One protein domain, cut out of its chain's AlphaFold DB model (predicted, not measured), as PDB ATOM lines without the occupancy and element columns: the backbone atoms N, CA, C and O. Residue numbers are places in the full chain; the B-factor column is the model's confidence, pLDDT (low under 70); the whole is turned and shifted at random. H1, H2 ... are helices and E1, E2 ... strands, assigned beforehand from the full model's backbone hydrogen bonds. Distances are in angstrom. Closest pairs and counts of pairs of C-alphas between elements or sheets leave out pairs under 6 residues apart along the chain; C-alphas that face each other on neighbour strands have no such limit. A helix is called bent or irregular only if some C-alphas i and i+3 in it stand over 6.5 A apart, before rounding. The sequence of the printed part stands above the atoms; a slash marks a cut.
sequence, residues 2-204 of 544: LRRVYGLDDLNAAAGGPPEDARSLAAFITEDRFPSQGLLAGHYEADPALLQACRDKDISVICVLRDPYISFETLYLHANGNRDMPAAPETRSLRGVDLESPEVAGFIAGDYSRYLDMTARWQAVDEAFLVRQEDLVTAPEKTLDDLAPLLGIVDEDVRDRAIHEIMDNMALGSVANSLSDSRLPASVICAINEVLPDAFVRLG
ATOM      1  N   LEU A   2     -15.800   1.033 -39.194       78.88
ATOM      2  CA  LEU A   2     -15.778   2.316 -38.463       78.88
ATOM      3  C   LEU A   2     -14.405   2.671 -37.880       78.88
ATOM      4  O   LEU A   2     -13.903   3.760 -38.114       78.88
ATOM      5  N   ARG A   3     -13.732   1.706 -37.241       78.94
ATOM      6  CA  ARG A   3     -12.369   1.882 -36.720       78.94
ATOM      7  C   ARG A   3     -11.378   2.459 -37.740       78.94
ATOM      8  O   ARG A   3     -10.596   3.330 -37.395       78.94
ATOM      9  N   ARG A   4     -11.385   1.959 -38.979       78.38
ATOM     10  CA  ARG A   4     -10.450   2.408 -40.022       78.38
ATOM     11  C   ARG A   4     -10.856   3.762 -40.597       78.38
ATOM     12  O   ARG A   4      -9.991   4.597 -40.794       78.38
ATOM     13  N   VAL A   5     -12.155   3.965 -40.820       82.31
ATOM     14  CA  VAL A   5     -12.699   5.212 -41.385       82.31
ATOM     15  C   VAL A   5     -12.467   6.394 -40.440       82.31
ATOM     16  O   VAL A   5     -12.046   7.455 -40.879       82.31
ATOM     17  N   TYR A   6     -12.673   6.188 -39.138       80.69
ATOM     18  CA  TYR A   6     -12.563   7.230 -38.112       80.69
ATOM     19  C   TYR A   6     -11.221   7.226 -37.362       80.69
ATOM     20  O   TYR A   6     -11.048   7.990 -36.419       80.69
ATOM     21  N   GLY A   7     -10.273   6.359 -37.740       78.06
ATOM     22  CA  GLY A   7      -8.964   6.275 -37.080       78.06
ATOM     23  C   GLY A   7      -9.034   5.932 -35.586       78.06
ATOM     24  O   GLY A   7      -8.286   6.500 -34.798       78.06
ATOM     25  N   LEU A   8      -9.941   5.034 -35.188       78.81
ATOM     26  CA  LEU A   8     -10.160   4.673 -33.782       78.81
ATOM     27  C   LEU A   8      -9.126   3.645 -33.285       78.81
ATOM     28  O   LEU A   8      -8.776   2.685 -33.988       78.81
ATOM     29  N   ASP A   9      -8.722   3.788 -32.025       76.94
ATOM     30  CA  ASP A   9      -7.871   2.832 -31.315       76.94
ATOM     31  C   ASP A   9      -8.689   1.894 -30.418       76.94
ATOM     32  O   ASP A   9      -9.700   2.280 -29.833       76.94
ATOM     33  N   ASP A  10      -8.252   0.635 -30.314       71.81
ATOM     34  CA  ASP A  10      -8.896  -0.366 -29.458       71.81
ATOM     35  C   ASP A  10      -8.314  -0.305 -28.040       71.81
ATOM     36  O   ASP A  10      -7.132  -0.583 -27.821       71.81
ATOM     37  N   LEU A  11      -9.156   0.035 -27.068       69.75
ATOM     38  CA  LEU A  11      -8.770   0.134 -25.661       69.75
ATOM     39  C   LEU A  11      -8.567  -1.241 -25.005       69.75
ATOM     40  O   LEU A  11      -7.825  -1.347 -24.025       69.75
ATOM     41  N   ASN A  12      -9.149  -2.312 -25.558       61.03
ATOM     42  CA  ASN A  12      -9.074  -3.655 -24.973       61.03
ATOM     43  C   ASN A  12      -7.649  -4.224 -24.995       61.03
ATOM     44  O   ASN A  12      -7.257  -4.957 -24.086       61.03
ATOM     45  N   ALA A  13      -6.851  -3.852 -26.000       55.81
ATOM     46  CA  ALA A  13      -5.469  -4.307 -26.140       55.81
ATOM     47  C   ALA A  13      -4.525  -3.686 -25.091       55.81
ATOM     48  O   ALA A  13      -3.546  -4.317 -24.698       55.81
ATOM     49  N   ALA A  14      -4.822  -2.472 -24.614       57.66
ATOM     50  CA  ALA A  14      -4.002  -1.754 -23.638       57.66
ATOM     51  C   ALA A  14      -4.405  -2.036 -22.175       57.66
ATOM     52  O   ALA A  14      -3.575  -1.893 -21.278       57.66
ATOM     53  N   ALA A  15      -5.655  -2.451 -21.927       58.03
ATOM     54  CA  ALA A  15      -6.225  -2.610 -20.582       58.03
ATOM     55  C   ALA A  15      -6.159  -4.038 -19.994       58.03
ATOM     56  O   ALA A  15      -6.538  -4.230 -18.840       58.03
ATOM     57  N   GLY A  16      -5.670  -5.032 -20.749       63.72
ATOM     58  CA  GLY A  16      -5.623  -6.436 -20.311       63.72
ATOM     59  C   GLY A  16      -6.926  -7.220 -20.518       63.72
ATOM     60  O   GLY A  16      -7.053  -8.322 -19.989       63.72
ATOM     61  N   GLY A  17      -7.863  -6.674 -21.300       65.75
ATOM     62  CA  GLY A  17      -9.168  -7.264 -21.610       65.75
ATOM     63  C   GLY A  17     -10.341  -6.318 -21.302       65.75
ATOM     64  O   GLY A  17     -10.182  -5.386 -20.509       65.75
ATOM     65  N   PRO A  18     -11.506  -6.522 -21.941       69.38
ATOM     66  CA  PRO A  18     -12.717  -5.760 -21.644       69.38
ATOM     67  C   PRO A  18     -13.258  -6.084 -20.237       69.38
ATOM     68  O   PRO A  18     -13.071  -7.206 -19.759       69.38
ATOM     69  N   PRO A  19     -13.955  -5.145 -19.572       82.69
ATOM     70  CA  PRO A  19     -14.780  -5.452 -18.403       82.69
ATOM     71  C   PRO A  19     -15.757  -6.611 -18.662       82.69
ATOM     72  O   PRO A  19     -16.267  -6.759 -19.768       82.69
ATOM     73  N   GLU A  20     -16.037  -7.427 -17.644       80.38
ATOM     74  CA  GLU A  20     -16.857  -8.643 -17.810       80.38
ATOM     75  C   GLU A  20     -18.356  -8.351 -17.991       80.38
ATOM     76  O   GLU A  20     -19.069  -9.132 -18.617       80.38
ATOM     77  N   ASP A  21     -18.845  -7.230 -17.452       86.38
ATOM     78  CA  ASP A  21     -20.254  -6.849 -17.507       86.38
ATOM     79  C   ASP A  21     -20.458  -5.325 -17.603       86.38
ATOM     80  O   ASP A  21     -19.530  -4.523 -17.454       86.38
ATOM     81  N   ALA A  22     -21.707  -4.916 -17.860       87.50
ATOM     82  CA  ALA A  22     -22.076  -3.517 -18.072       87.50
ATOM     83  C   ALA A  22     -21.795  -2.625 -16.849       87.50
ATOM     84  O   ALA A  22     -21.452  -1.453 -17.004       87.50
ATOM     85  N   ARG A  23     -21.903  -3.162 -15.626       89.06
ATOM     86  CA  ARG A  23     -21.657  -2.400 -14.390       89.06
ATOM     87  C   ARG A  23     -20.172  -2.189 -14.146       89.06
ATOM     88  O   ARG A  23     -19.764  -1.108 -13.729       89.06
ATOM     89  N   SER A  24     -19.370  -3.203 -14.439       88.94
ATOM     90  CA  SER A  24     -17.915  -3.138 -14.402       88.94
ATOM     91  C   SER A  24     -17.394  -2.165 -15.458       88.94
ATOM     92  O   SER A  24     -16.476  -1.395 -15.181       88.94
ATOM     93  N   LEU A  25     -18.023  -2.123 -16.639       88.88
ATOM     94  CA  LEU A  25     -17.733  -1.110 -17.650       88.88
ATOM     95  C   LEU A  25     -18.137   0.298 -17.195       88.88
ATOM     96  O   LEU A  25     -17.363   1.235 -17.373       88.88
ATOM     97  N   ALA A  26     -19.306   0.460 -16.569       89.88
ATOM     98  CA  ALA A  26     -19.716   1.747 -16.012       89.88
ATOM     99  C   ALA A  26     -18.687   2.264 -14.993       89.88
ATOM    100  O   ALA A  26     -18.248   3.408 -15.088       89.88
ATOM    101  N   ALA A  27     -18.233   1.396 -14.078       89.00
ATOM    102  CA  ALA A  27     -17.177   1.721 -13.122       89.00
ATOM    103  C   ALA A  27     -15.880   2.140 -13.834       89.00
ATOM    104  O   ALA A  27     -15.329   3.201 -13.545       89.00
ATOM    105  N   PHE A  28     -15.449   1.367 -14.834       87.50
ATOM    106  CA  PHE A  28     -14.264   1.657 -15.641       87.50
ATOM    107  C   PHE A  28     -14.327   3.040 -16.319       87.50
ATOM    108  O   PHE A  28     -13.342   3.779 -16.314       87.50
ATOM    109  N   ILE A  29     -15.490   3.424 -16.853       88.31
ATOM    110  CA  ILE A  29     -15.720   4.751 -17.442       88.31
ATOM    111  C   ILE A  29     -15.652   5.845 -16.366       88.31
ATOM    112  O   ILE A  29     -14.987   6.866 -16.556       88.31
ATOM    113  N   THR A  30     -16.300   5.637 -15.216       87.12
ATOM    114  CA  THR A  30     -16.311   6.626 -14.122       87.12
ATOM    115  C   THR A  30     -14.945   6.824 -13.462       87.12
ATOM    116  O   THR A  30     -14.677   7.905 -12.945       87.12
ATOM    117  N   GLU A  31     -14.065   5.823 -13.522       87.44
ATOM    118  CA  GLU A  31     -12.675   5.882 -13.047       87.44
ATOM    119  C   GLU A  31     -11.720   6.593 -14.029       87.44
ATOM    120  O   GLU A  31     -10.505   6.537 -13.842       87.44
ATOM    121  N   ASP A  32     -12.237   7.250 -15.076       80.06
ATOM    122  CA  ASP A  32     -11.442   7.940 -16.109       80.06
ATOM    123  C   ASP A  32     -10.502   7.008 -16.895       80.06
ATOM    124  O   ASP A  32      -9.494   7.427 -17.469       80.06
ATOM    125  N   ARG A  33     -10.839   5.715 -16.956       77.81
ATOM    126  CA  ARG A  33     -10.067   4.706 -17.701       77.81
ATOM    127  C   ARG A  33     -10.556   4.533 -19.139       77.81
ATOM    128  O   ARG A  33      -9.886   3.873 -19.930       77.81
ATOM    129  N   PHE A  34     -11.691   5.144 -19.480       80.44
ATOM    130  CA  PHE A  34     -12.215   5.253 -20.838       80.44
ATOM    131  C   PHE A  34     -12.168   6.725 -21.290       80.44
ATOM    132  O   PHE A  34     -12.649   7.583 -20.547       80.44
ATOM    133  N   PRO A  35     -11.605   7.048 -22.470       79.56
ATOM    134  CA  PRO A  35     -11.503   8.425 -22.948       79.56
ATOM    135  C   PRO A  35     -12.872   9.092 -23.117       79.56
ATOM    136  O   PRO A  35     -13.808   8.486 -23.641       79.56
ATOM    137  N   SER A  36     -12.968  10.367 -22.731       80.25
ATOM    138  CA  SER A  36     -14.103  11.216 -23.109       80.25
ATOM    139  C   SER A  36     -14.211  11.334 -24.630       80.25
ATOM    140  O   SER A  36     -13.190  11.269 -25.315       80.25
ATOM    141  N   GLN A  37     -15.427  11.521 -25.151       79.81
ATOM    142  CA  GLN A  37     -15.698  11.543 -26.603       79.81
ATOM    143  C   GLN A  37     -15.348  10.227 -27.317       79.81
ATOM    144  O   GLN A  37     -15.088  10.196 -28.520       79.81
ATOM    145  N   GLY A  38     -15.306   9.127 -26.564       81.25
ATOM    146  CA  GLY A  38     -15.068   7.796 -27.101       81.25
ATOM    147  C   GLY A  38     -16.315   7.175 -27.732       81.25
ATOM    148  O   GLY A  38     -17.430   7.685 -27.620       81.25
ATOM    149  N   LEU A  39     -16.113   6.023 -28.372       85.19
ATOM    150  CA  LEU A  39     -17.173   5.238 -28.994       85.19
ATOM    151  C   LEU A  39     -17.323   3.889 -28.290       85.19
ATOM    152  O   LEU A  39     -16.392   3.083 -28.285       85.19
ATOM    153  N   LEU A  40     -18.511   3.617 -27.755       84.94
ATOM    154  CA  LEU A  40     -18.882   2.297 -27.264       84.94
ATOM    155  C   LEU A  40     -19.601   1.515 -28.369       84.94
ATOM    156  O   LEU A  40     -20.672   1.916 -28.820       84.94
ATOM    157  N   ALA A  41     -19.024   0.382 -28.775       76.00
ATOM    158  CA  ALA A  41     -19.657  -0.570 -29.685       76.00
ATOM    159  C   ALA A  41     -20.299  -1.729 -28.900       76.00
ATOM    160  O   ALA A  41     -19.696  -2.263 -27.967       76.00
ATOM    161  N   GLY A  42     -21.529  -2.097 -29.263       67.44
ATOM    162  CA  GLY A  42     -22.370  -3.033 -28.509       67.44
ATOM    163  C   GLY A  42     -21.760  -4.417 -28.237       67.44
ATOM    164  O   GLY A  42     -21.665  -5.243 -29.138       67.44
ATOM    165  N   HIS A  43     -21.445  -4.679 -26.964       69.38
ATOM    166  CA  HIS A  43     -21.136  -6.005 -26.397       69.38
ATOM    167  C   HIS A  43     -21.688  -6.194 -24.967       69.38
ATOM    168  O   HIS A  43     -21.462  -7.231 -24.351       69.38
ATOM    169  N   TYR A  44     -22.410  -5.199 -24.439       82.44
ATOM    170  CA  TYR A  44     -22.877  -5.136 -23.051       82.44
ATOM    171  C   TYR A  44     -24.394  -4.965 -22.996       82.44
ATOM    172  O   TYR A  44     -25.001  -4.503 -23.962       82.44
ATOM    173  N   GLU A  45     -25.013  -5.285 -21.859       85.25
ATOM    174  CA  GLU A  45     -26.419  -4.946 -21.629       85.25
ATOM    175  C   GLU A  45     -26.621  -3.427 -21.519       85.25
ATOM    176  O   GLU A  45     -25.764  -2.708 -21.001       85.25
ATOM    177  N   ALA A  46     -27.788  -2.950 -21.963       87.00
ATOM    178  CA  ALA A  46     -28.247  -1.576 -21.768       87.00
ATOM    179  C   ALA A  46     -28.575  -1.297 -20.284       87.00
ATOM    180  O   ALA A  46     -29.740  -1.203 -19.893       87.00
ATOM    181  N   ASP A  47     -27.548  -1.220 -19.433       89.44
ATOM    182  CA  ASP A  47     -27.679  -0.949 -17.997       89.44
ATOM    183  C   ASP A  47     -27.770   0.571 -17.733       89.44
ATOM    184  O   ASP A  47     -26.954   1.338 -18.255       89.44
ATOM    185  N   PRO A  48     -28.715   1.047 -16.897       90.00
ATOM    186  CA  PRO A  48     -28.855   2.470 -16.588       90.00
ATOM    187  C   PRO A  48     -27.586   3.145 -16.047       90.00
ATOM    188  O   PRO A  48     -27.363   4.323 -16.328       90.00
ATOM    189  N   ALA A  49     -26.754   2.427 -15.283       90.94
ATOM    190  CA  ALA A  49     -25.497   2.957 -14.760       90.94
ATOM    191  C   ALA A  49     -24.457   3.140 -15.872       90.94
ATOM    192  O   ALA A  49     -23.742   4.140 -15.876       90.94
ATOM    193  N   LEU A  50     -24.414   2.215 -16.839       91.12
ATOM    194  CA  LEU A  50     -23.563   2.337 -18.022       91.12
ATOM    195  C   LEU A  50     -23.992   3.528 -18.881       91.12
ATOM    196  O   LEU A  50     -23.157   4.349 -19.245       91.12
ATOM    197  N   LEU A  51     -25.295   3.674 -19.135       90.19
ATOM    198  CA  LEU A  51     -25.836   4.808 -19.891       90.19
ATOM    199  C   LEU A  51     -25.519   6.145 -19.218       90.19
ATOM    200  O   LEU A  51     -25.140   7.103 -19.890       90.19
ATOM    201  N   GLN A  52     -25.640   6.212 -17.888       91.38
ATOM    202  CA  GLN A  52     -25.286   7.418 -17.146       91.38
ATOM    203  C   GLN A  52     -23.790   7.730 -17.250       91.38
ATOM    204  O   GLN A  52     -23.436   8.872 -17.528       91.38
ATOM    205  N   ALA A  53     -22.928   6.724 -17.096       90.62
ATOM    206  CA  ALA A  53     -21.486   6.897 -17.234       90.62
ATOM    207  C   ALA A  53     -21.097   7.371 -18.646       90.62
ATOM    208  O   ALA A  53     -20.256   8.260 -18.782       90.62
ATOM    209  N   CYS A  54     -21.743   6.834 -19.689       90.31
ATOM    210  CA  CYS A  54     -21.544   7.293 -21.061       90.31
ATOM    211  C   CYS A  54     -21.950   8.763 -21.234       90.31
ATOM    212  O   CYS A  54     -21.174   9.537 -21.790       90.31
ATOM    213  N   ARG A  55     -23.111   9.176 -20.702       89.69
ATOM    214  CA  ARG A  55     -23.565  10.579 -20.749       89.69
ATOM    215  C   ARG A  55     -22.597  11.528 -20.049       89.69
ATOM    216  O   ARG A  55     -22.255  12.568 -20.603       89.69
ATOM    217  N   ASP A  56     -22.129  11.162 -18.860       90.50
ATOM    218  CA  ASP A  56     -21.236  12.007 -18.059       90.50
ATOM    219  C   ASP A  56     -19.864  12.220 -18.726       90.50
ATOM    220  O   ASP A  56     -19.169  13.194 -18.425       90.50
ATOM    221  N   LYS A  57     -19.466  11.320 -19.636       88.31
ATOM    222  CA  LYS A  57     -18.189  11.358 -20.366       88.31
ATOM    223  C   LYS A  57     -18.327  11.680 -21.856       88.31
ATOM    224  O   LYS A  57     -17.319  11.608 -22.564       88.31
ATOM    225  N   ASP A  58     -19.521  12.060 -22.314       87.69
ATOM    226  CA  ASP A  58     -19.803  12.355 -23.728       87.69
ATOM    227  C   ASP A  58     -19.424  11.177 -24.653       87.69
ATOM    228  O   ASP A  58     -18.805  11.354 -25.695       87.69
ATOM    229  N   ILE A  59     -19.699   9.942 -24.221       88.56
ATOM    230  CA  ILE A  59     -19.400   8.720 -24.982       88.56
ATOM    231  C   ILE A  59     -20.594   8.381 -25.868       88.56
ATOM    232  O   ILE A  59     -21.695   8.117 -25.376       88.56
ATOM    233  N   SER A  60     -20.344   8.304 -27.172       87.44
ATOM    234  CA  SER A  60     -21.323   7.862 -28.160       87.44
ATOM    235  C   SER A  60     -21.509   6.349 -28.085       87.44
ATOM    236  O   SER A  60     -20.535   5.600 -27.992       87.44
ATOM    237  N   VAL A  61     -22.753   5.879 -28.167       88.00
ATOM    238  CA  VAL A  61     -23.065   4.445 -28.202       88.00
ATOM    239  C   VAL A  61     -23.541   4.067 -29.597       88.00
ATOM    240  O   VAL A  61     -24.531   4.605 -30.084       88.00
ATOM    241  N   ILE A  62     -22.846   3.123 -30.234       87.25
ATOM    242  CA  ILE A  62     -23.256   2.523 -31.505       87.25
ATOM    243  C   ILE A  62     -23.534   1.038 -31.305       87.25
ATOM    244  O   ILE A  62     -22.681   0.265 -30.862       87.25
ATOM    245  N   CYS A  63     -24.718   0.612 -31.721       86.31
ATOM    246  CA  CYS A  63     -25.114  -0.787 -31.718       86.31
ATOM    247  C   CYS A  63     -25.214  -1.273 -33.158       86.31
ATOM    248  O   CYS A  63     -26.121  -0.888 -33.897       86.31
ATOM    249  N   VAL A  64     -24.269  -2.124 -33.556       81.94
ATOM    250  CA  VAL A  64     -24.322  -2.765 -34.867       81.94
ATOM    251  C   VAL A  64     -25.259  -3.962 -34.784       81.94
ATOM    252  O   VAL A  64     -25.031  -4.895 -34.018       81.94
ATOM    253  N   LEU A  65     -26.319  -3.913 -35.575       82.19
ATOM    254  CA  LEU A  65     -27.305  -4.967 -35.734       82.19
ATOM    255  C   LEU A  65     -26.971  -5.785 -36.968       82.19
ATOM    256  O   LEU A  65     -26.447  -5.264 -37.947       82.19
ATOM    257  N   ARG A  66     -27.311  -7.063 -36.935       81.69
ATOM    258  CA  ARG A  66     -27.180  -7.950 -38.081       81.69
ATOM    259  C   ARG A  66     -28.424  -8.812 -38.169       81.69
ATOM    260  O   ARG A  66     -29.039  -9.106 -37.141       81.69
ATOM    261  N   ASP A  67     -28.762  -9.235 -39.380       84.62
ATOM    262  CA  ASP A  67     -29.829 -10.191 -39.632       84.62
ATOM    263  C   ASP A  67     -29.712 -11.386 -38.658       84.62
ATOM    264  O   ASP A  67     -28.634 -11.987 -38.520       84.62
ATOM    265  N   PRO A  68     -30.795 -11.720 -37.939       88.00
ATOM    266  CA  PRO A  68     -30.775 -12.704 -36.860       88.00
ATOM    267  C   PRO A  68     -30.548 -14.139 -37.356       88.00
ATOM    268  O   PRO A  68     -30.112 -14.987 -36.585       88.00
ATOM    269  N   TYR A  69     -30.784 -14.447 -38.628       86.00
ATOM    270  CA  TYR A  69     -30.509 -15.770 -39.192       86.00
ATOM    271  C   TYR A  69     -29.039 -15.880 -39.579       86.00
ATOM    272  O   TYR A  69     -28.354 -16.838 -39.232       86.00
ATOM    273  N   ILE A  70     -28.510 -14.846 -40.223       78.06
ATOM    274  CA  ILE A  70     -27.112 -14.805 -40.660       78.06
ATOM    275  C   ILE A  70     -26.161 -14.708 -39.462       78.06
ATOM    276  O   ILE A  70     -25.069 -15.292 -39.462       78.06
ATOM    277  N   SER A  71     -26.577 -13.991 -38.418       82.56
ATOM    278  CA  SER A  71     -25.871 -13.926 -37.137       82.56
ATOM    279  C   SER A  71     -25.730 -15.313 -36.514       82.56
ATOM    280  O   SER A  71     -24.618 -15.701 -36.155       82.56
ATOM    281  N   PHE A  72     -26.816 -16.092 -36.479       86.12
ATOM    282  CA  PHE A  72     -26.792 -17.466 -35.984       86.12
ATOM    283  C   PHE A  72     -25.919 -18.381 -36.854       86.12
ATOM    284  O   PHE A  72     -25.076 -19.108 -36.333       86.12
ATOM    285  N   GLU A  73     -26.061 -18.313 -38.183       78.75
ATOM    286  CA  GLU A  73     -25.254 -19.106 -39.121       78.75
ATOM    287  C   GLU A  73     -23.753 -18.850 -38.924       78.75
ATOM    288  O   GLU A  73     -22.957 -19.784 -38.835       78.75
ATOM    289  N   THR A  74     -23.364 -17.582 -38.778       74.56
ATOM    290  CA  THR A  74     -21.963 -17.203 -38.542       74.56
ATOM    291  C   THR A  74     -21.461 -17.721 -37.196       74.56
ATOM    292  O   THR A  74     -20.335 -18.211 -37.112       74.56
ATOM    293  N   LEU A  75     -22.291 -17.640 -36.153       77.38
ATOM    294  CA  LEU A  75     -21.971 -18.138 -34.818       77.38
ATOM    295  C   LEU A  75     -21.723 -19.654 -34.831       77.38
ATOM    296  O   LEU A  75     -20.718 -20.131 -34.306       77.38
ATOM    297  N   TYR A  76     -22.607 -20.402 -35.494       74.62
ATOM    298  CA  TYR A  76     -22.502 -21.851 -35.631       74.62
ATOM    299  C   TYR A  76     -21.272 -22.270 -36.452       74.62
ATOM    300  O   TYR A  76     -20.543 -23.186 -36.059       74.62
ATOM    301  N   LEU A  77     -21.000 -21.584 -37.569       67.31
ATOM    302  CA  LEU A  77     -19.806 -21.826 -38.386       67.31
ATOM    303  C   LEU A  77     -18.523 -21.512 -37.614       67.31
ATOM    304  O   LEU A  77     -17.564 -22.276 -37.692       67.31
ATOM    305  N   HIS A  78     -18.505 -20.433 -36.830       68.06
ATOM    306  CA  HIS A  78     -17.363 -20.094 -35.986       68.06
ATOM    307  C   HIS A  78     -17.082 -21.186 -34.944       68.06
ATOM    308  O   HIS A  78     -15.937 -21.610 -34.794       68.06
ATOM    309  N   ALA A  79     -18.126 -21.709 -34.291       69.56
ATOM    310  CA  ALA A  79     -18.001 -22.793 -33.314       69.56
ATOM    311  C   ALA A  79     -17.428 -24.098 -33.911       69.56
ATOM    312  O   ALA A  79     -16.825 -24.896 -33.187       69.56
ATOM    313  N   ASN A  80     -17.597 -24.313 -35.222       67.50
ATOM    314  CA  ASN A  80     -17.278 -25.568 -35.911       67.50
ATOM    315  C   ASN A  80     -16.140 -25.475 -36.949       67.50
ATOM    316  O   ASN A  80     -15.675 -26.508 -37.432       67.50
ATOM    317  N   GLY A  81     -15.663 -24.274 -37.281       51.25
ATOM    318  CA  GLY A  81     -14.742 -24.039 -38.398       51.25
ATOM    319  C   GLY A  81     -13.253 -24.208 -38.092       51.25
ATOM    320  O   GLY A  81     -12.477 -24.424 -39.017       51.25
ATOM    321  N   ASN A  82     -12.823 -24.131 -36.825       56.28
ATOM    322  CA  ASN A  82     -11.396 -24.151 -36.485       56.28
ATOM    323  C   ASN A  82     -11.112 -25.061 -35.278       56.28
ATOM    324  O   ASN A  82     -11.291 -24.672 -34.123       56.28
ATOM    325  N   ARG A  83     -10.691 -26.309 -35.537       52.12
ATOM    326  CA  ARG A  83     -10.515 -27.335 -34.490       52.12
ATOM    327  C   ARG A  83      -9.380 -27.015 -33.505       52.12
ATOM    328  O   ARG A  83      -9.449 -27.480 -32.368       52.12
ATOM    329  N   ASP A  84      -8.425 -26.173 -33.894       46.09
ATOM    330  CA  ASP A  84      -7.236 -25.845 -33.092       46.09
ATOM    331  C   ASP A  84      -7.385 -24.591 -32.213       46.09
ATOM    332  O   ASP A  84      -6.515 -24.313 -31.389       46.09
ATOM    333  N   MET A  85      -8.497 -23.852 -32.325       47.81
ATOM    334  CA  MET A  85      -8.815 -22.760 -31.399       47.81
ATOM    335  C   MET A  85      -9.836 -23.203 -30.337       47.81
ATOM    336  O   MET A  85     -10.764 -23.970 -30.636       47.81
ATOM    337  N   PRO A  86      -9.704 -22.743 -29.077       50.09
ATOM    338  CA  PRO A  86     -10.757 -22.911 -28.085       50.09
ATOM    339  C   PRO A  86     -12.015 -22.179 -28.562       50.09
ATOM    340  O   PRO A  86     -11.941 -21.012 -28.939       50.09
ATOM    341  N   ALA A  87     -13.168 -22.853 -28.532       57.66
ATOM    342  CA  ALA A  87     -14.439 -22.170 -28.759       57.66
ATOM    343  C   ALA A  87     -14.655 -21.141 -27.640       57.66
ATOM    344  O   ALA A  87     -14.374 -21.441 -26.470       57.66
ATOM    345  N   ALA A  88     -15.163 -19.961 -28.003       62.19
ATOM    346  CA  ALA A  88     -15.573 -18.956 -27.031       62.19
ATOM    347  C   ALA A  88     -16.559 -19.595 -26.024       62.19
ATOM    348  O   ALA A  88     -17.347 -20.462 -26.432       62.19
ATOM    349  N   PRO A  89     -16.496 -19.261 -24.719       64.12
ATOM    350  CA  PRO A  89     -17.348 -19.866 -23.690       64.12
ATOM    351  C   PRO A  89     -18.830 -19.956 -24.082       64.12
ATOM    352  O   PRO A  89     -19.469 -20.975 -23.830       64.12
ATOM    353  N   GLU A  90     -19.321 -18.935 -24.780       65.50
ATOM    354  CA  GLU A  90     -20.701 -18.715 -25.216       65.50
ATOM    355  C   GLU A  90     -21.134 -19.635 -26.366       65.50
ATOM    356  O   GLU A  90     -22.321 -19.815 -26.599       65.50
ATOM    357  N   THR A  91     -20.189 -20.232 -27.098       71.44
ATOM    358  CA  THR A  91     -20.466 -21.093 -28.268       71.44
ATOM    359  C   THR A  91     -19.981 -22.524 -28.089       71.44
ATOM    360  O   THR A  91     -20.153 -23.369 -28.970       71.44
ATOM    361  N   ARG A  92     -19.389 -22.835 -26.929       78.50
ATOM    362  CA  ARG A  92     -18.824 -24.155 -26.624       78.50
ATOM    363  C   ARG A  92     -19.856 -25.280 -26.750       78.50
ATOM    364  O   ARG A  92     -19.489 -26.380 -27.151       78.50
ATOM    365  N   SER A  93     -21.116 -24.999 -26.428       80.31
ATOM    366  CA  SER A  93     -22.240 -25.937 -26.528       80.31
ATOM    367  C   SER A  93     -22.619 -26.304 -27.967       80.31
ATOM    368  O   SER A  93     -23.248 -27.336 -28.156       80.31
ATOM    369  N   LEU A  94     -22.214 -25.522 -28.974       78.56
ATOM    370  CA  LEU A  94     -22.499 -25.780 -30.394       78.56
ATOM    371  C   LEU A  94     -21.406 -26.593 -31.107       78.56
ATOM    372  O   LEU A  94     -21.560 -26.965 -32.273       78.56
ATOM    373  N   ARG A  95     -20.272 -26.851 -30.449       79.50
ATOM    374  CA  ARG A  95     -19.109 -27.472 -31.088       79.50
ATOM    375  C   ARG A  95     -19.330 -28.965 -31.325       79.50
ATOM    376  O   ARG A  95     -19.477 -29.732 -30.379       79.50
ATOM    377  N   GLY A  96     -19.258 -29.384 -32.588       71.25
ATOM    378  CA  GLY A  96     -19.460 -30.772 -33.010       71.25
ATOM    379  C   GLY A  96     -20.906 -31.255 -32.888       71.25
ATOM    380  O   GLY A  96     -21.148 -32.454 -33.005       71.25
ATOM    381  N   VAL A  97     -21.843 -30.341 -32.635       72.00
ATOM    382  CA  VAL A  97     -23.272 -30.627 -32.528       72.00
ATOM    383  C   VAL A  97     -23.906 -30.448 -33.899       72.00
ATOM    384  O   VAL A  97     -23.616 -29.470 -34.576       72.00
ATOM    385  N   ASP A  98     -24.751 -31.393 -34.310       74.31
ATOM    386  CA  ASP A  98     -25.447 -31.335 -35.596       74.31
ATOM    387  C   ASP A  98     -26.435 -30.157 -35.661       74.31
ATOM    388  O   ASP A  98     -27.139 -29.870 -34.689       74.31
ATOM    389  N   LEU A  99     -26.506 -29.489 -36.817       74.75
ATOM    390  CA  LEU A  99     -27.255 -28.242 -36.996       74.75
ATOM    391  C   LEU A  99     -28.771 -28.416 -36.801       74.75
ATOM    392  O   LEU A  99     -29.430 -27.477 -36.368       74.75
ATOM    393  N   GLU A 100     -29.334 -29.592 -37.099       77.62
ATOM    394  CA  GLU A 100     -30.773 -29.869 -36.947       77.62
ATOM    395  C   GLU A 100     -31.110 -30.572 -35.618       77.62
ATOM    396  O   GLU A 100     -32.232 -31.047 -35.425       77.62
ATOM    397  N   SER A 101     -30.153 -30.655 -34.692       76.38
ATOM    398  CA  SER A 101     -30.326 -31.357 -33.421       76.38
ATOM    399  C   SER A 101     -31.212 -30.601 -32.411       76.38
ATOM    400  O   SER A 101     -31.283 -29.364 -32.424       76.38
ATOM    401  N   PRO A 102     -31.867 -31.315 -31.473       81.50
ATOM    402  CA  PRO A 102     -32.574 -30.694 -30.350       81.50
ATOM    403  C   PRO A 102     -31.682 -29.791 -29.486       81.50
ATOM    404  O   PRO A 102     -32.166 -28.825 -28.902       81.50
ATOM    405  N   GLU A 103     -30.386 -30.087 -29.401       85.94
ATOM    406  CA  GLU A 103     -29.393 -29.304 -28.671       85.94
ATOM    407  C   GLU A 103     -29.211 -27.912 -29.287       85.94
ATOM    408  O   GLU A 103     -29.163 -26.922 -28.555       85.94
ATOM    409  N   VAL A 104     -29.188 -27.815 -30.621       87.00
ATOM    410  CA  VAL A 104     -29.166 -26.527 -31.330       87.00
ATOM    411  C   VAL A 104     -30.455 -25.746 -31.086       87.00
ATOM    412  O   VAL A 104     -30.395 -24.557 -30.773       87.00
ATOM    413  N   ALA A 105     -31.617 -26.400 -31.148       87.69
ATOM    414  CA  ALA A 105     -32.888 -25.750 -30.821       87.69
ATOM    415  C   ALA A 105     -32.913 -25.242 -29.365       87.69
ATOM    416  O   ALA A 105     -33.356 -24.125 -29.102       87.69
ATOM    417  N   GLY A 106     -32.372 -26.022 -28.424       91.88
ATOM    418  CA  GLY A 106     -32.225 -25.626 -27.023       91.88
ATOM    419  C   GLY A 106     -31.283 -24.436 -26.829       91.88
ATOM    420  O   GLY A 106     -31.585 -23.536 -26.045       91.88
ATOM    421  N   PHE A 107     -30.174 -24.385 -27.573       94.38
ATOM    422  CA  PHE A 107     -29.278 -23.229 -27.585       94.38
ATOM    423  C   PHE A 107     -29.977 -21.974 -28.119       94.38
ATOM    424  O   PHE A 107     -29.843 -20.900 -27.531       94.38
ATOM    425  N   ILE A 108     -30.756 -22.110 -29.200       95.25
ATOM    426  CA  ILE A 108     -31.515 -21.002 -29.790       95.25
ATOM    427  C   ILE A 108     -32.528 -20.445 -28.782       95.25
ATOM    428  O   ILE A 108     -32.551 -19.241 -28.530       95.25
ATOM    429  N   ALA A 109     -33.297 -21.332 -28.147       94.00
ATOM    430  CA  ALA A 109     -34.281 -20.993 -27.120       94.00
ATOM    431  C   ALA A 109     -33.674 -20.363 -25.852       94.00
ATOM    432  O   ALA A 109     -34.366 -19.655 -25.124       94.00
ATOM    433  N   GLY A 110     -32.400 -20.638 -25.563       93.44
ATOM    434  CA  GLY A 110     -31.714 -20.176 -24.360       93.44
ATOM    435  C   GLY A 110     -30.757 -19.020 -24.619       93.44
ATOM    436  O   GLY A 110     -31.078 -17.855 -24.389       93.44
ATOM    437  N   ASP A 111     -29.537 -19.354 -25.025       90.44
ATOM    438  CA  ASP A 111     -28.419 -18.410 -25.077       90.44
ATOM    439  C   ASP A 111     -28.543 -17.445 -26.257       90.44
ATOM    440  O   ASP A 111     -28.305 -16.245 -26.103       90.44
ATOM    441  N   TYR A 112     -28.997 -17.933 -27.416       92.38
ATOM    442  CA  TYR A 112     -29.186 -17.069 -28.581       92.38
ATOM    443  C   TYR A 112     -30.352 -16.091 -28.399       92.38
ATOM    444  O   TYR A 112     -30.223 -14.913 -28.723       92.38
ATOM    445  N   SER A 113     -31.466 -16.548 -27.818       93.12
ATOM    446  CA  SER A 113     -32.593 -15.682 -27.455       93.12
ATOM    447  C   SER A 113     -32.153 -14.540 -26.530       93.12
ATOM    448  O   SER A 113     -32.451 -13.382 -26.813       93.12
ATOM    449  N   ARG A 114     -31.341 -14.825 -25.498       89.31
ATOM    450  CA  ARG A 114     -30.779 -13.782 -24.616       89.31
ATOM    451  C   ARG A 114     -29.899 -12.783 -25.364       89.31
ATOM    452  O   ARG A 114     -29.954 -11.591 -25.075       89.31
ATOM    453  N   TYR A 115     -29.099 -13.254 -26.318       87.31
ATOM    454  CA  TYR A 115     -28.285 -12.384 -27.166       87.31
ATOM    455  C   TYR A 115     -29.149 -11.440 -28.023       87.31
ATOM    456  O   TYR A 115     -28.873 -10.236 -28.095       87.31
ATOM    457  N   LEU A 116     -30.226 -11.956 -28.628       89.25
ATOM    458  CA  LEU A 116     -31.183 -11.142 -29.381       89.25
ATOM    459  C   LEU A 116     -31.904 -10.139 -28.474       89.25
ATOM    460  O   LEU A 116     -32.026  -8.975 -28.844       89.25
ATOM    461  N   ASP A 117     -32.313 -10.547 -27.273       88.50
ATOM    462  CA  ASP A 117     -32.955  -9.667 -26.292       88.50
ATOM    463  C   ASP A 117     -32.031  -8.539 -25.831       88.50
ATOM    464  O   ASP A 117     -32.446  -7.380 -25.771       88.50
ATOM    465  N   MET A 118     -30.766  -8.848 -25.529       85.94
ATOM    466  CA  MET A 118     -29.760  -7.844 -25.175       85.94
ATOM    467  C   MET A 118     -29.633  -6.799 -26.285       85.94
ATOM    468  O   MET A 118     -29.644  -5.598 -26.020       85.94
ATOM    469  N   THR A 119     -29.577  -7.261 -27.531       83.50
ATOM    470  CA  THR A 119     -29.495  -6.407 -28.716       83.50
ATOM    471  C   THR A 119     -30.775  -5.583 -28.915       83.50
ATOM    472  O   THR A 119     -30.714  -4.392 -29.213       83.50
ATOM    473  N   ALA A 120     -31.944  -6.183 -28.692       86.50
ATOM    474  CA  ALA A 120     -33.240  -5.522 -28.796       86.50
ATOM    475  C   ALA A 120     -33.433  -4.421 -27.741       86.50
ATOM    476  O   ALA A 120     -34.048  -3.398 -28.036       86.50
ATOM    477  N   ARG A 121     -32.889  -4.587 -26.526       87.19
ATOM    478  CA  ARG A 121     -32.970  -3.572 -25.458       87.19
ATOM    479  C   ARG A 121     -32.294  -2.260 -25.840       87.19
ATOM    480  O   ARG A 121     -32.814  -1.206 -25.492       87.19
ATOM    481  N   TRP A 122     -31.197  -2.314 -26.592       85.94
ATOM    482  CA  TRP A 122     -30.526  -1.112 -27.090       85.94
ATOM    483  C   TRP A 122     -31.397  -0.278 -28.029       85.94
ATOM    484  O   TRP A 122     -31.184   0.920 -28.140       85.94
ATOM    485  N   GLN A 123     -32.426  -0.865 -28.645       80.69
ATOM    486  CA  GLN A 123     -33.374  -0.102 -29.458       80.69
ATOM    487  C   GLN A 123     -34.318   0.780 -28.638       80.69
ATOM    488  O   GLN A 123     -34.924   1.696 -29.183       80.69
ATOM    489  N   ALA A 124     -34.493   0.476 -27.351       79.44
ATOM    490  CA  ALA A 124     -35.317   1.268 -26.444       79.44
ATOM    491  C   ALA A 124     -34.520   2.394 -25.760       79.44
ATOM    492  O   ALA A 124     -35.054   3.065 -24.879       79.44
ATOM    493  N   VAL A 125     -33.246   2.564 -26.125       84.62
ATOM    494  CA  VAL A 125     -32.345   3.584 -25.588       84.62
ATOM    495  C   VAL A 125     -32.200   4.685 -26.633       84.62
ATOM    496  O   VAL A 125     -31.566   4.473 -27.663       84.62
ATOM    497  N   ASP A 126     -32.762   5.861 -26.358       80.94
ATOM    498  CA  ASP A 126     -32.726   7.005 -27.281       80.94
ATOM    499  C   ASP A 126     -31.291   7.503 -27.542       80.94
ATOM    500  O   ASP A 126     -31.005   8.084 -28.587       80.94
ATOM    501  N   GLU A 127     -30.372   7.266 -26.601       78.12
ATOM    502  CA  GLU A 127     -28.961   7.649 -26.703       78.12
ATOM    503  C   GLU A 127     -28.101   6.682 -27.537       78.12
ATOM    504  O   GLU A 127     -26.926   6.968 -27.776       78.12
ATOM    505  N   ALA A 128     -28.644   5.537 -27.966       85.12
ATOM    506  CA  ALA A 128     -27.913   4.541 -28.742       85.12
ATOM    507  C   ALA A 128     -28.245   4.638 -30.232       85.12
ATOM    508  O   ALA A 128     -29.401   4.567 -30.649       85.12
ATOM    509  N   PHE A 129     -27.210   4.740 -31.065       86.62
ATOM    510  CA  PHE A 129     -27.373   4.769 -32.509       86.62
ATOM    511  C   PHE A 129     -27.310   3.353 -33.083       86.62
ATOM    512  O   PHE A 129     -26.289   2.663 -33.001       86.62
ATOM    513  N   LEU A 130     -28.419   2.909 -33.665       85.12
ATOM    514  CA  LEU A 130     -28.527   1.591 -34.280       85.12
ATOM    515  C   LEU A 130     -28.013   1.636 -35.717       85.12
ATOM    516  O   LEU A 130     -28.462   2.449 -36.519       85.12
ATOM    517  N   VAL A 131     -27.122   0.713 -36.065       85.81
ATOM    518  CA  VAL A 131     -26.577   0.596 -37.420       85.81
ATOM    519  C   VAL A 131     -26.771  -0.824 -37.911       85.81
ATOM    520  O   VAL A 131     -26.234  -1.754 -37.318       85.81
ATOM    521  N   ARG A 132     -27.497  -1.020 -39.011       84.19
ATOM    522  CA  ARG A 132     -27.579  -2.342 -39.638       84.19
ATOM    523  C   ARG A 132     -26.278  -2.624 -40.382       84.19
ATOM    524  O   ARG A 132     -25.817  -1.819 -41.191       84.19
ATOM    525  N   GLN A 133     -25.680  -3.776 -40.118       80.44
ATOM    526  CA  GLN A 133     -24.480  -4.232 -40.805       80.44
ATOM    527  C   GLN A 133     -24.736  -4.357 -42.310       80.44
ATOM    528  O   GLN A 133     -23.837  -4.104 -43.106       80.44
ATOM    529  N   GLU A 134     -25.959  -4.708 -42.701       77.50
ATOM    530  CA  GLU A 134     -26.378  -4.783 -44.097       77.50
ATOM    531  C   GLU A 134     -26.286  -3.424 -44.797       77.50
ATOM    532  O   GLU A 134     -25.815  -3.354 -45.931       77.50
ATOM    533  N   ASP A 135     -26.663  -2.338 -44.116       81.75
ATOM    534  CA  ASP A 135     -26.594  -0.981 -44.669       81.75
ATOM    535  C   ASP A 135     -25.138  -0.518 -44.797       81.75
ATOM    536  O   ASP A 135     -24.749   0.014 -45.834       81.75
ATOM    537  N   LEU A 136     -24.292  -0.836 -43.807       78.56
ATOM    538  CA  LEU A 136     -22.845  -0.586 -43.878       78.56
ATOM    539  C   LEU A 136     -22.161  -1.298 -45.051       78.56
ATOM    540  O   LEU A 136     -21.081  -0.884 -45.457       78.56
ATOM    541  N   VAL A 137     -22.744  -2.385 -45.560       74.12
ATOM    542  CA  VAL A 137     -22.182  -3.168 -46.667       74.12
ATOM    543  C   VAL A 137     -22.798  -2.773 -48.008       74.12
ATOM    544  O   VAL A 137     -22.079  -2.650 -48.993       74.12
ATOM    545  N   THR A 138     -24.114  -2.573 -48.064       73.94
ATOM    546  CA  THR A 138     -24.846  -2.306 -49.315       73.94
ATOM    547  C   THR A 138     -24.903  -0.824 -49.681       73.94
ATOM    548  O   THR A 138     -24.965  -0.488 -50.861       73.94
ATOM    549  N   ALA A 139     -24.860   0.060 -48.687       82.94
ATOM    550  CA  ALA A 139     -24.854   1.509 -48.846       82.94
ATOM    551  C   ALA A 139     -23.889   2.160 -47.829       82.94
ATOM    552  O   ALA A 139     -24.320   2.944 -46.974       82.94
ATOM    553  N   PRO A 140     -22.581   1.830 -47.891       83.44
ATOM    554  CA  PRO A 140     -21.587   2.268 -46.911       83.44
ATOM    555  C   PRO A 140     -21.508   3.792 -46.781       83.44
ATOM    556  O   PRO A 140     -21.475   4.302 -45.667       83.44
ATOM    557  N   GLU A 141     -21.517   4.512 -47.903       85.00
ATOM    558  CA  GLU A 141     -21.422   5.979 -47.957       85.00
ATOM    559  C   GLU A 141     -22.594   6.633 -47.222       85.00
ATOM    560  O   GLU A 141     -22.393   7.359 -46.252       85.00
ATOM    561  N   LYS A 142     -23.823   6.265 -47.602       87.00
ATOM    562  CA  LYS A 142     -25.048   6.756 -46.965       87.00
ATOM    563  C   LYS A 142     -25.062   6.469 -45.462       87.00
ATOM    564  O   LYS A 142     -25.390   7.340 -44.668       87.00
ATOM    565  N   THR A 143     -24.690   5.252 -45.066       86.69
ATOM    566  CA  THR A 143     -24.700   4.853 -43.651       86.69
ATOM    567  C   THR A 143     -23.668   5.631 -42.831       86.69
ATOM    568  O   THR A 143     -23.897   5.926 -41.660       86.69
ATOM    569  N   LEU A 144     -22.524   5.975 -43.428       86.38
ATOM    570  CA  LEU A 144     -21.516   6.816 -42.786       86.38
ATOM    571  C   LEU A 144     -21.955   8.279 -42.702       86.38
ATOM    572  O   LEU A 144     -21.691   8.908 -41.680       86.38
ATOM    573  N   ASP A 145     -22.654   8.795 -43.712       86.44
ATOM    574  CA  ASP A 145     -23.242  10.138 -43.675       86.44
ATOM    575  C   ASP A 145     -24.312  10.243 -42.576       86.44
ATOM    576  O   ASP A 145     -24.334  11.218 -41.823       86.44
ATOM    577  N   ASP A 146     -25.134   9.202 -42.408       85.19
ATOM    578  CA  ASP A 146     -26.124   9.104 -41.326       85.19
ATOM    579  C   ASP A 146     -25.456   9.056 -39.931       85.19
ATOM    580  O   ASP A 146     -26.038   9.504 -38.942       85.19
ATOM    581  N   LEU A 147     -24.215   8.560 -39.848       86.00
ATOM    582  CA  LEU A 147     -23.397   8.517 -38.629       86.00
ATOM    583  C   LEU A 147     -22.580   9.793 -38.375       86.00
ATOM    584  O   LEU A 147     -22.112  10.003 -37.252       86.00
ATOM    585  N   ALA A 148     -22.404  10.651 -39.380       84.19
ATOM    586  CA  ALA A 148     -21.570  11.847 -39.286       84.19
ATOM    587  C   ALA A 148     -21.999  12.838 -38.180       84.19
ATOM    588  O   ALA A 148     -21.116  13.429 -37.553       84.19
ATOM    589  N   PRO A 149     -23.300  13.012 -37.853       82.50
ATOM    590  CA  PRO A 149     -23.711  13.829 -36.708       82.50
ATOM    591  C   PRO A 149     -23.205  13.306 -35.356       82.50
ATOM    592  O   PRO A 149     -23.074  14.090 -34.421       82.50
ATOM    593  N   LEU A 150     -22.936  11.999 -35.253       80.31
ATOM    594  CA  LEU A 150     -22.504  11.331 -34.024       80.31
ATOM    595  C   LEU A 150     -20.981  11.197 -33.931       80.31
ATOM    596  O   LEU A 150     -20.411  11.338 -32.852       80.31
ATOM    597  N   LEU A 151     -20.329  10.871 -35.048       80.50
ATOM    598  CA  LEU A 151     -18.902  10.537 -35.092       80.50
ATOM    599  C   LEU A 151     -18.028  11.644 -35.700       80.50
ATOM    600  O   LEU A 151     -16.803  11.537 -35.686       80.50
ATOM    601  N   GLY A 152     -18.645  12.706 -36.216       82.00
ATOM    602  CA  GLY A 152     -17.976  13.761 -36.969       82.00
ATOM    603  C   GLY A 152     -17.876  13.451 -38.466       82.00
ATOM    604  O   GLY A 152     -18.048  12.320 -38.911       82.00
ATOM    605  N   ILE A 153     -17.607  14.484 -39.264       82.75
ATOM    606  CA  ILE A 153     -17.440  14.353 -40.718       82.75
ATOM    607  C   ILE A 153     -16.011  13.892 -41.016       82.75
ATOM    608  O   ILE A 153     -15.049  14.483 -40.522       82.75
ATOM    609  N   VAL A 154     -15.879  12.866 -41.857       81.94
ATOM    610  CA  VAL A 154     -14.594  12.374 -42.372       81.94
ATOM    611  C   VAL A 154     -14.371  12.924 -43.777       81.94
ATOM    612  O   VAL A 154     -15.316  13.062 -44.548       81.94
ATOM    613  N   ASP A 155     -13.118  13.245 -44.097       85.69
ATOM    614  CA  ASP A 155     -12.708  13.655 -45.440       85.69
ATOM    615  C   ASP A 155     -13.109  12.603 -46.489       85.69
ATOM    616  O   ASP A 155     -12.880  11.407 -46.295       85.69
ATOM    617  N   GLU A 156     -13.709  13.060 -47.586       84.56
ATOM    618  CA  GLU A 156     -14.302  12.207 -48.623       84.56
ATOM    619  C   GLU A 156     -13.264  11.268 -49.256       84.56
ATOM    620  O   GLU A 156     -13.495  10.063 -49.336       84.56
ATOM    621  N   ASP A 157     -12.056  11.760 -49.552       83.00
ATOM    622  CA  ASP A 157     -10.988  10.933 -50.126       83.00
ATOM    623  C   ASP A 157     -10.468   9.881 -49.130       83.00
ATOM    624  O   ASP A 157     -10.000   8.806 -49.519       83.00
ATOM    625  N   VAL A 158     -10.470  10.177 -47.826       80.81
ATOM    626  CA  VAL A 158     -10.100   9.211 -46.773       80.81
ATOM    627  C   VAL A 158     -11.198   8.166 -46.589       80.81
ATOM    628  O   VAL A 158     -10.897   6.971 -46.509       80.81
ATOM    629  N   ARG A 159     -12.460   8.607 -46.559       84.06
ATOM    630  CA  ARG A 159     -13.646   7.756 -46.441       84.06
ATOM    631  C   ARG A 159     -13.699   6.754 -47.591       84.06
ATOM    632  O   ARG A 159     -13.743   5.550 -47.338       84.06
ATOM    633  N   ASP A 160     -13.617   7.230 -48.826       83.94
ATOM    634  CA  ASP A 160     -13.824   6.411 -50.020       83.94
ATOM    635  C   ASP A 160     -12.677   5.410 -50.221       83.94
ATOM    636  O   ASP A 160     -12.917   4.236 -50.513       83.94
ATOM    637  N   ARG A 161     -11.426   5.813 -49.944       82.56
ATOM    638  CA  ARG A 161     -10.282   4.881 -49.925       82.56
ATOM    639  C   ARG A 161     -10.443   3.794 -48.870       82.56
ATOM    640  O   ARG A 161     -10.222   2.624 -49.171       82.56
ATOM    641  N   ALA A 162     -10.847   4.153 -47.650       79.31
ATOM    642  CA  ALA A 162     -11.051   3.181 -46.584       79.31
ATOM    643  C   ALA A 162     -12.197   2.209 -46.910       79.31
ATOM    644  O   ALA A 162     -12.061   1.015 -46.646       79.31
ATOM    645  N   ILE A 163     -13.301   2.688 -47.500       78.50
ATOM    646  CA  ILE A 163     -14.396   1.835 -47.986       78.50
ATOM    647  C   ILE A 163     -13.868   0.876 -49.053       78.50
ATOM    648  O   ILE A 163     -14.040  -0.333 -48.908       78.50
ATOM    649  N   HIS A 164     -13.185   1.390 -50.077       78.38
ATOM    650  CA  HIS A 164     -12.680   0.591 -51.190       78.38
ATOM    651  C   HIS A 164     -11.694  -0.491 -50.724       78.38
ATOM    652  O   HIS A 164     -11.899  -1.668 -51.003       78.38
ATOM    653  N   GLU A 165     -10.701  -0.140 -49.901       72.69
ATOM    654  CA  GLU A 165      -9.751  -1.108 -49.336       72.69
ATOM    655  C   GLU A 165     -10.428  -2.183 -48.475       72.69
ATOM    656  O   GLU A 165      -9.951  -3.318 -48.407       72.69
ATOM    657  N   ILE A 166     -11.504  -1.840 -47.766       66.75
ATOM    658  CA  ILE A 166     -12.255  -2.781 -46.928       66.75
ATOM    659  C   ILE A 166     -13.118  -3.708 -47.784       66.75
ATOM    660  O   ILE A 166     -13.190  -4.899 -47.478       66.75
ATOM    661  N   MET A 167     -13.755  -3.178 -48.828       66.56
ATOM    662  CA  MET A 167     -14.576  -3.950 -49.762       66.56
ATOM    663  C   MET A 167     -13.732  -4.898 -50.623       66.56
ATOM    664  O   MET A 167     -14.173  -6.016 -50.868       66.56
ATOM    665  N   ASP A 168     -12.505  -4.504 -50.984       61.97
ATOM    666  CA  ASP A 168     -11.585  -5.314 -51.794       61.97
ATOM    667  C   ASP A 168     -10.806  -6.367 -50.978       61.97
ATOM    668  O   ASP A 168     -10.551  -7.464 -51.472       61.97
ATOM    669  N   ASN A 169     -10.418  -6.072 -49.726       54.25
ATOM    670  CA  ASN A 169      -9.600  -6.989 -48.908       54.25
ATOM    671  C   ASN A 169     -10.398  -7.900 -47.970       54.25
ATOM    672  O   ASN A 169      -9.859  -8.893 -47.477       54.25
ATOM    673  N   MET A 170     -11.645  -7.562 -47.639       48.88
ATOM    674  CA  MET A 170     -12.491  -8.461 -46.858       48.88
ATOM    675  C   MET A 170     -13.409  -9.245 -47.785       48.88
ATOM    676  O   MET A 170     -13.926  -8.719 -48.762       48.88
ATOM    677  N   ALA A 171     -13.749 -10.466 -47.376       43.62
ATOM    678  CA  ALA A 171     -14.870 -11.248 -47.900       43.62
ATOM    679  C   ALA A 171     -16.253 -10.547 -47.756       43.62
ATOM    680  O   ALA A 171     -17.293 -11.198 -47.770       43.62
ATOM    681  N   LEU A 172     -16.308  -9.222 -47.584       41.47
ATOM    682  CA  LEU A 172     -17.533  -8.442 -47.453       41.47
ATOM    683  C   LEU A 172     -18.293  -8.336 -48.780       41.47
ATOM    684  O   LEU A 172     -19.519  -8.328 -48.745       41.47
ATOM    685  N   GLY A 173     -17.609  -8.389 -49.930       39.47
ATOM    686  CA  GLY A 173     -18.267  -8.537 -51.236       39.47
ATOM    687  C   GLY A 173     -19.079  -9.839 -51.360       39.47
ATOM    688  O   GLY A 173     -20.162  -9.840 -51.939       39.47
ATOM    689  N   SER A 174     -18.627 -10.940 -50.735       42.41
ATOM    690  CA  SER A 174     -19.422 -12.178 -50.641       42.41
ATOM    691  C   SER A 174     -20.484 -12.123 -49.541       42.41
ATOM    692  O   SER A 174     -21.531 -12.748 -49.683       42.41
ATOM    693  N   VAL A 175     -20.253 -11.355 -48.463       41.06
ATOM    694  CA  VAL A 175     -21.271 -11.109 -47.427       41.06
ATOM    695  C   VAL A 175     -22.447 -10.343 -48.033       41.06
ATOM    696  O   VAL A 175     -23.564 -10.819 -47.885       41.06
ATOM    697  N   ALA A 176     -22.208  -9.271 -48.800       39.78
ATOM    698  CA  ALA A 176     -23.228  -8.486 -49.509       39.78
ATOM    699  C   ALA A 176     -24.195  -9.354 -50.336       39.78
ATOM    700  O   ALA A 176     -25.408  -9.188 -50.240       39.78
ATOM    701  N   ASN A 177     -23.654 -10.333 -51.072       39.75
ATOM    702  CA  ASN A 177     -24.428 -11.278 -51.886       39.75
ATOM    703  C   ASN A 177     -25.050 -12.443 -51.084       39.75
ATOM    704  O   ASN A 177     -25.956 -13.100 -51.584       39.75
ATOM    705  N   SER A 178     -24.588 -12.711 -49.855       44.03
ATOM    706  CA  SER A 178     -25.151 -13.735 -48.949       44.03
ATOM    707  C   SER A 178     -26.211 -13.192 -47.983       44.03
ATOM    708  O   SER A 178     -26.893 -13.969 -47.318       44.03
ATOM    709  N   LEU A 179     -26.343 -11.863 -47.879       46.22
ATOM    710  CA  LEU A 179     -27.212 -11.215 -46.896       46.22
ATOM    711  C   LEU A 179     -28.715 -11.429 -47.157       46.22
ATOM    712  O   LEU A 179     -29.521 -11.239 -46.248       46.22
ATOM    713  N   SER A 180     -29.106 -11.868 -48.359       47.31
ATOM    714  CA  SER A 180     -30.511 -12.148 -48.685       47.31
ATOM    715  C   SER A 180     -30.973 -13.547 -48.257       47.31
ATOM    716  O   SER A 180     -32.088 -13.689 -47.759       47.31
ATOM    717  N   ASP A 181     -30.121 -14.576 -48.324       51.53
ATOM    718  CA  ASP A 181     -30.539 -15.979 -48.167       51.53
ATOM    719  C   ASP A 181     -29.648 -16.756 -47.179       51.53
ATOM    720  O   ASP A 181     -28.613 -17.314 -47.539       51.53
ATOM    721  N   SER A 182     -30.075 -16.828 -45.912       54.69
ATOM    722  CA  SER A 182     -29.493 -17.724 -44.905       54.69
ATOM    723  C   SER A 182     -29.612 -19.181 -45.369       54.69
ATOM    724  O   SER A 182     -30.699 -19.622 -45.752       54.69
ATOM    725  N   ARG A 183     -28.532 -19.962 -45.252       64.88
ATOM    726  CA  ARG A 183     -28.499 -21.388 -45.653       64.88
ATOM    727  C   ARG A 183     -29.009 -22.339 -44.564       64.88
ATOM    728  O   ARG A 183     -28.818 -23.552 -44.656       64.88
ATOM    729  N   LEU A 184     -29.613 -21.797 -43.510       70.81
ATOM    730  CA  LEU A 184     -30.075 -22.570 -42.364       70.81
ATOM    731  C   LEU A 184     -31.226 -23.530 -42.735       70.81
ATOM    732  O   LEU A 184     -32.118 -23.166 -43.508       70.81
ATOM    733  N   PRO A 185     -31.257 -24.746 -42.160       73.38
ATOM    734  CA  PRO A 185     -32.389 -25.657 -42.292       73.38
ATOM    735  C   PRO A 185     -33.696 -25.044 -41.771       73.38
ATOM    736  O   PRO A 185     -33.695 -24.239 -40.842       73.38
ATOM    737  N   ALA A 186     -34.833 -25.486 -42.314       77.62
ATOM    738  CA  ALA A 186     -36.156 -24.975 -41.926       77.62
ATOM    739  C   ALA A 186     -36.457 -25.130 -40.421       77.62
ATOM    740  O   ALA A 186     -37.086 -24.259 -39.827       77.62
ATOM    741  N   SER A 187     -35.965 -26.205 -39.797       79.94
ATOM    742  CA  SER A 187     -36.064 -26.459 -38.352       79.94
ATOM    743  C   SER A 187     -35.386 -25.362 -37.524       79.94
ATOM    744  O   SER A 187     -35.971 -24.854 -36.569       79.94
ATOM    745  N   VAL A 188     -34.190 -24.941 -37.937       83.88
ATOM    746  CA  VAL A 188     -33.435 -23.850 -37.312       83.88
ATOM    747  C   VAL A 188     -34.103 -22.503 -37.568       83.88
ATOM    748  O   VAL A 188     -34.235 -21.703 -36.646       83.88
ATOM    749  N   ILE A 189     -34.580 -22.260 -38.795       87.00
ATOM    750  CA  ILE A 189     -35.332 -21.040 -39.122       87.00
ATOM    751  C   ILE A 189     -36.576 -20.928 -38.229       87.00
ATOM    752  O   ILE A 189     -36.819 -19.859 -37.679       87.00
ATOM    753  N   CYS A 190     -37.324 -22.019 -38.018       86.81
ATOM    754  CA  CYS A 190     -38.471 -22.009 -37.106       86.81
ATOM    755  C   CYS A 190     -38.058 -21.688 -35.668       86.81
ATOM    756  O   CYS A 190     -38.678 -20.832 -35.046       86.81
ATOM    757  N   ALA A 191     -36.997 -22.318 -35.158       91.06
ATOM    758  CA  ALA A 191     -36.516 -22.046 -33.807       91.06
ATOM    759  C   ALA A 191     -36.104 -20.572 -33.627       91.06
ATOM    760  O   ALA A 191     -36.400 -19.973 -32.598       91.06
ATOM    761  N   ILE A 192     -35.469 -19.960 -34.636       92.50
ATOM    762  CA  ILE A 192     -35.118 -18.531 -34.608       92.50
ATOM    763  C   ILE A 192     -36.380 -17.660 -34.666       92.50
ATOM    764  O   ILE A 192     -36.471 -16.693 -33.914       92.50
ATOM    765  N   ASN A 193     -37.368 -18.004 -35.502       92.12
ATOM    766  CA  ASN A 193     -38.642 -17.276 -35.573       92.12
ATOM    767  C   ASN A 193     -39.353 -17.218 -34.215       92.12
ATOM    768  O   ASN A 193     -39.943 -16.191 -33.889       92.12
ATOM    769  N   GLU A 194     -39.302 -18.307 -33.442       92.75
ATOM    770  CA  GLU A 194     -39.946 -18.416 -32.126       92.75
ATOM    771  C   GLU A 194     -39.330 -17.491 -31.072       92.75
ATOM    772  O   GLU A 194     -40.030 -17.062 -30.155       92.75
ATOM    773  N   VAL A 195     -38.041 -17.167 -31.201       93.69
ATOM    774  CA  VAL A 195     -37.304 -16.329 -30.241       93.69
ATOM    775  C   VAL A 195     -37.001 -14.927 -30.762       93.69
ATOM    776  O   VAL A 195     -36.327 -14.160 -30.075       93.69
ATOM    777  N   LEU A 196     -37.449 -14.590 -31.975       91.81
ATOM    778  CA  LEU A 196     -37.154 -13.313 -32.610       91.81
ATOM    779  C   LEU A 196     -37.918 -12.174 -31.909       91.81
ATOM    780  O   LEU A 196     -39.149 -12.155 -31.972       91.81
ATOM    781  N   PRO A 197     -37.237 -11.189 -31.293       90.50
ATOM    782  CA  PRO A 197     -37.932 -10.094 -30.628       90.50
ATOM    783  C   PRO A 197     -38.663  -9.190 -31.634       90.50
ATOM    784  O   PRO A 197     -38.104  -8.847 -32.678       90.50
ATOM    785  N   ASP A 198     -39.846  -8.675 -31.274       86.81
ATOM    786  CA  ASP A 198     -40.628  -7.717 -32.090       86.81
ATOM    787  C   ASP A 198     -39.817  -6.487 -32.538       86.81
ATOM    788  O   ASP A 198     -40.109  -5.839 -33.544       86.81
ATOM    789  N   ALA A 199     -38.792  -6.148 -31.759       84.44
ATOM    790  CA  ALA A 199     -37.820  -5.100 -32.035       84.44
ATOM    791  C   ALA A 199     -37.107  -5.291 -33.387       84.44
ATOM    792  O   ALA A 199     -36.946  -4.340 -34.149       84.44
ATOM    793  N   PHE A 200     -36.736  -6.523 -33.734       86.62
ATOM    794  CA  PHE A 200     -36.112  -6.828 -35.021       86.62
ATOM    795  C   PHE A 200     -37.108  -6.699 -36.179       86.62
ATOM    796  O   PHE A 200     -36.769  -6.135 -37.219       86.62
ATOM    797  N   VAL A 201     -38.361  -7.114 -35.973       81.75
ATOM    798  CA  VAL A 201     -39.427  -6.986 -36.981       81.75
ATOM    799  C   VAL A 201     -39.675  -5.517 -37.339       81.75
ATOM    800  O   VAL A 201     -39.796  -5.177 -38.514       81.75
ATOM    801  N   ARG A 202     -39.660  -4.611 -36.350       81.38
ATOM    802  CA  ARG A 202     -39.795  -3.159 -36.585       81.38
ATOM    803  C   ARG A 202     -38.666  -2.553 -37.423       81.38
ATOM    804  O   ARG A 202     -38.885  -1.523 -38.053       81.38
ATOM    805  N   LEU A 203     -37.492  -3.181 -37.454       76.81
ATOM    806  CA  LEU A 203     -36.342  -2.763 -38.267       76.81
ATOM    807  C   LEU A 203     -36.315  -3.398 -39.667       76.81
ATOM    808  O   LEU A 203     -35.339  -3.238 -40.407       76.81
ATOM    809  N   GLY A 204     -37.385  -4.106 -40.038       77.38
ATOM    810  CA  GLY A 204     -37.523  -4.751 -41.340       77.38
ATOM    811  C   GLY A 204     -36.914  -6.150 -41.417       77.38
ATOM    812  O   GLY A 204     -36.800  -6.683 -42.517       77.38
TER     813      GLY A 204
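What this domain is: This is residues 2 to 204 of the 544 residues of the protein "Sulfotransfer_1 domain-containing protein" of Thiolapillus brandeum (UniProt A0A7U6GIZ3). A small wall of three parallel strands, E1, E2 and E3, has H7b over one face and H9 over the other, and the long helix H7, bent but nearly straight, runs between this sheet and a second group of helices, H5, H6 and H12. H3 and H4 lie side by side, and of the two H4 grazes the sheet with its residues 51 to 55, while H10 and H11 lie farther from the sheet than H8 and H9. The printed part has 203 residues, mostly helix, in the order H1 H2 H3 E1 H4 E2 H5 H6 H7 E3 H8 H9 H10 H11 H12 H13; the sheet's order is E1 E2 E3. It is compact, with a radius of gyration of the C-alphas of 18.1 A, and rounded, spanning 47 by 39 by 38 A.

Where its parts are: The strands are E1, residues 39 to 41, E2, 60 to 65, 16.1 A long, and E3, 128 to 132. H7, residues 102 to 124, was assigned as one helix by its hydrogen bonds but is bent, with C-alphas 109 and 112 6.6 A apart; its arms are H7a, 102 to 109, and H7b, 112 to 124, 19.5 A long. H9, 140 to 151, is irregular, with C-alphas 146 and 149 7.0 A apart, and so is H6, 89 to 94, with C-alphas 90 and 93 7.5 A apart. The others are H1, 2 to 5, from C-alpha 2 at (-15.778, 2.316, -38.463); H2, 12 to 15; H3, 22 to 30; H4, 48 to 56; H5, 68 to 81, 19.7 A; H8, 133 to 138; H10, 156 to 169, 19.8 A; H11, 172 to 178; H12, 186 to 195; and H13, 198 to 202, which ends with C-alpha 202 at (-39.795, -3.159, -36.585).

How they stand to each other: N 40 and O 60 of E1 and E2 are within hydrogen-bond range at 2.8 A, as are N 65 and O 131 of E2 and E3. E1, H4, E2 is a strand-helix-strand unit, parallel neighbour strands with a helix between, its crossover right-handed; E2, H5 H6 H7, E3 is another. On opposite faces, H7b has a height over the sheet of 10.6 A and H9 of 9.9 A. H4 and H8 only graze the sheet. H4 touches H3, C-alphas of Leu 50 and Ala 26 closest at 4.4 A. H7a touches H12, Ala 105 and Ala 191 closest at 6.0 A between C-alphas, and forms a helical hairpin with H6. H5 touches H6 with residues 75 to 80 alone, C-alphas of Ala 79 and Thr 91 closest at 5.9 A. H7b only just touches H13, with 3 pairs of C-alphas within 8 A, Ala 120 and Ala 199 closest at 5.6 A. H11 touches H8, C-alphas of Ala 176 and Val 137 closest at 6.1 A; H10 touches H1, those of Arg 159 and Val 5 at 5.7 A. H2 touches no helix. Every O i to N i+4 pair is within range in H3, H4, H5, H7a, H8, H10 and H13, but 6 of 9 in H7b, 6 of 8 in H9, 2 of 3 in H11, 5 of 6 in H12 and 0 of 2 in H6, where 1 of 3 O i to N i+3 pairs is; H1 and H2 are too short for such a pair.

The domain as a whole: The C-alphas farthest apart, of Pro 102 and Asp 157, are 50.9 A apart. The printed part has no cut and no long link. Mean pLDDT of the printed part is 78.1; residues 11 to 18, 42 to 43, 77 to 90 and 166 to 183 are under 70.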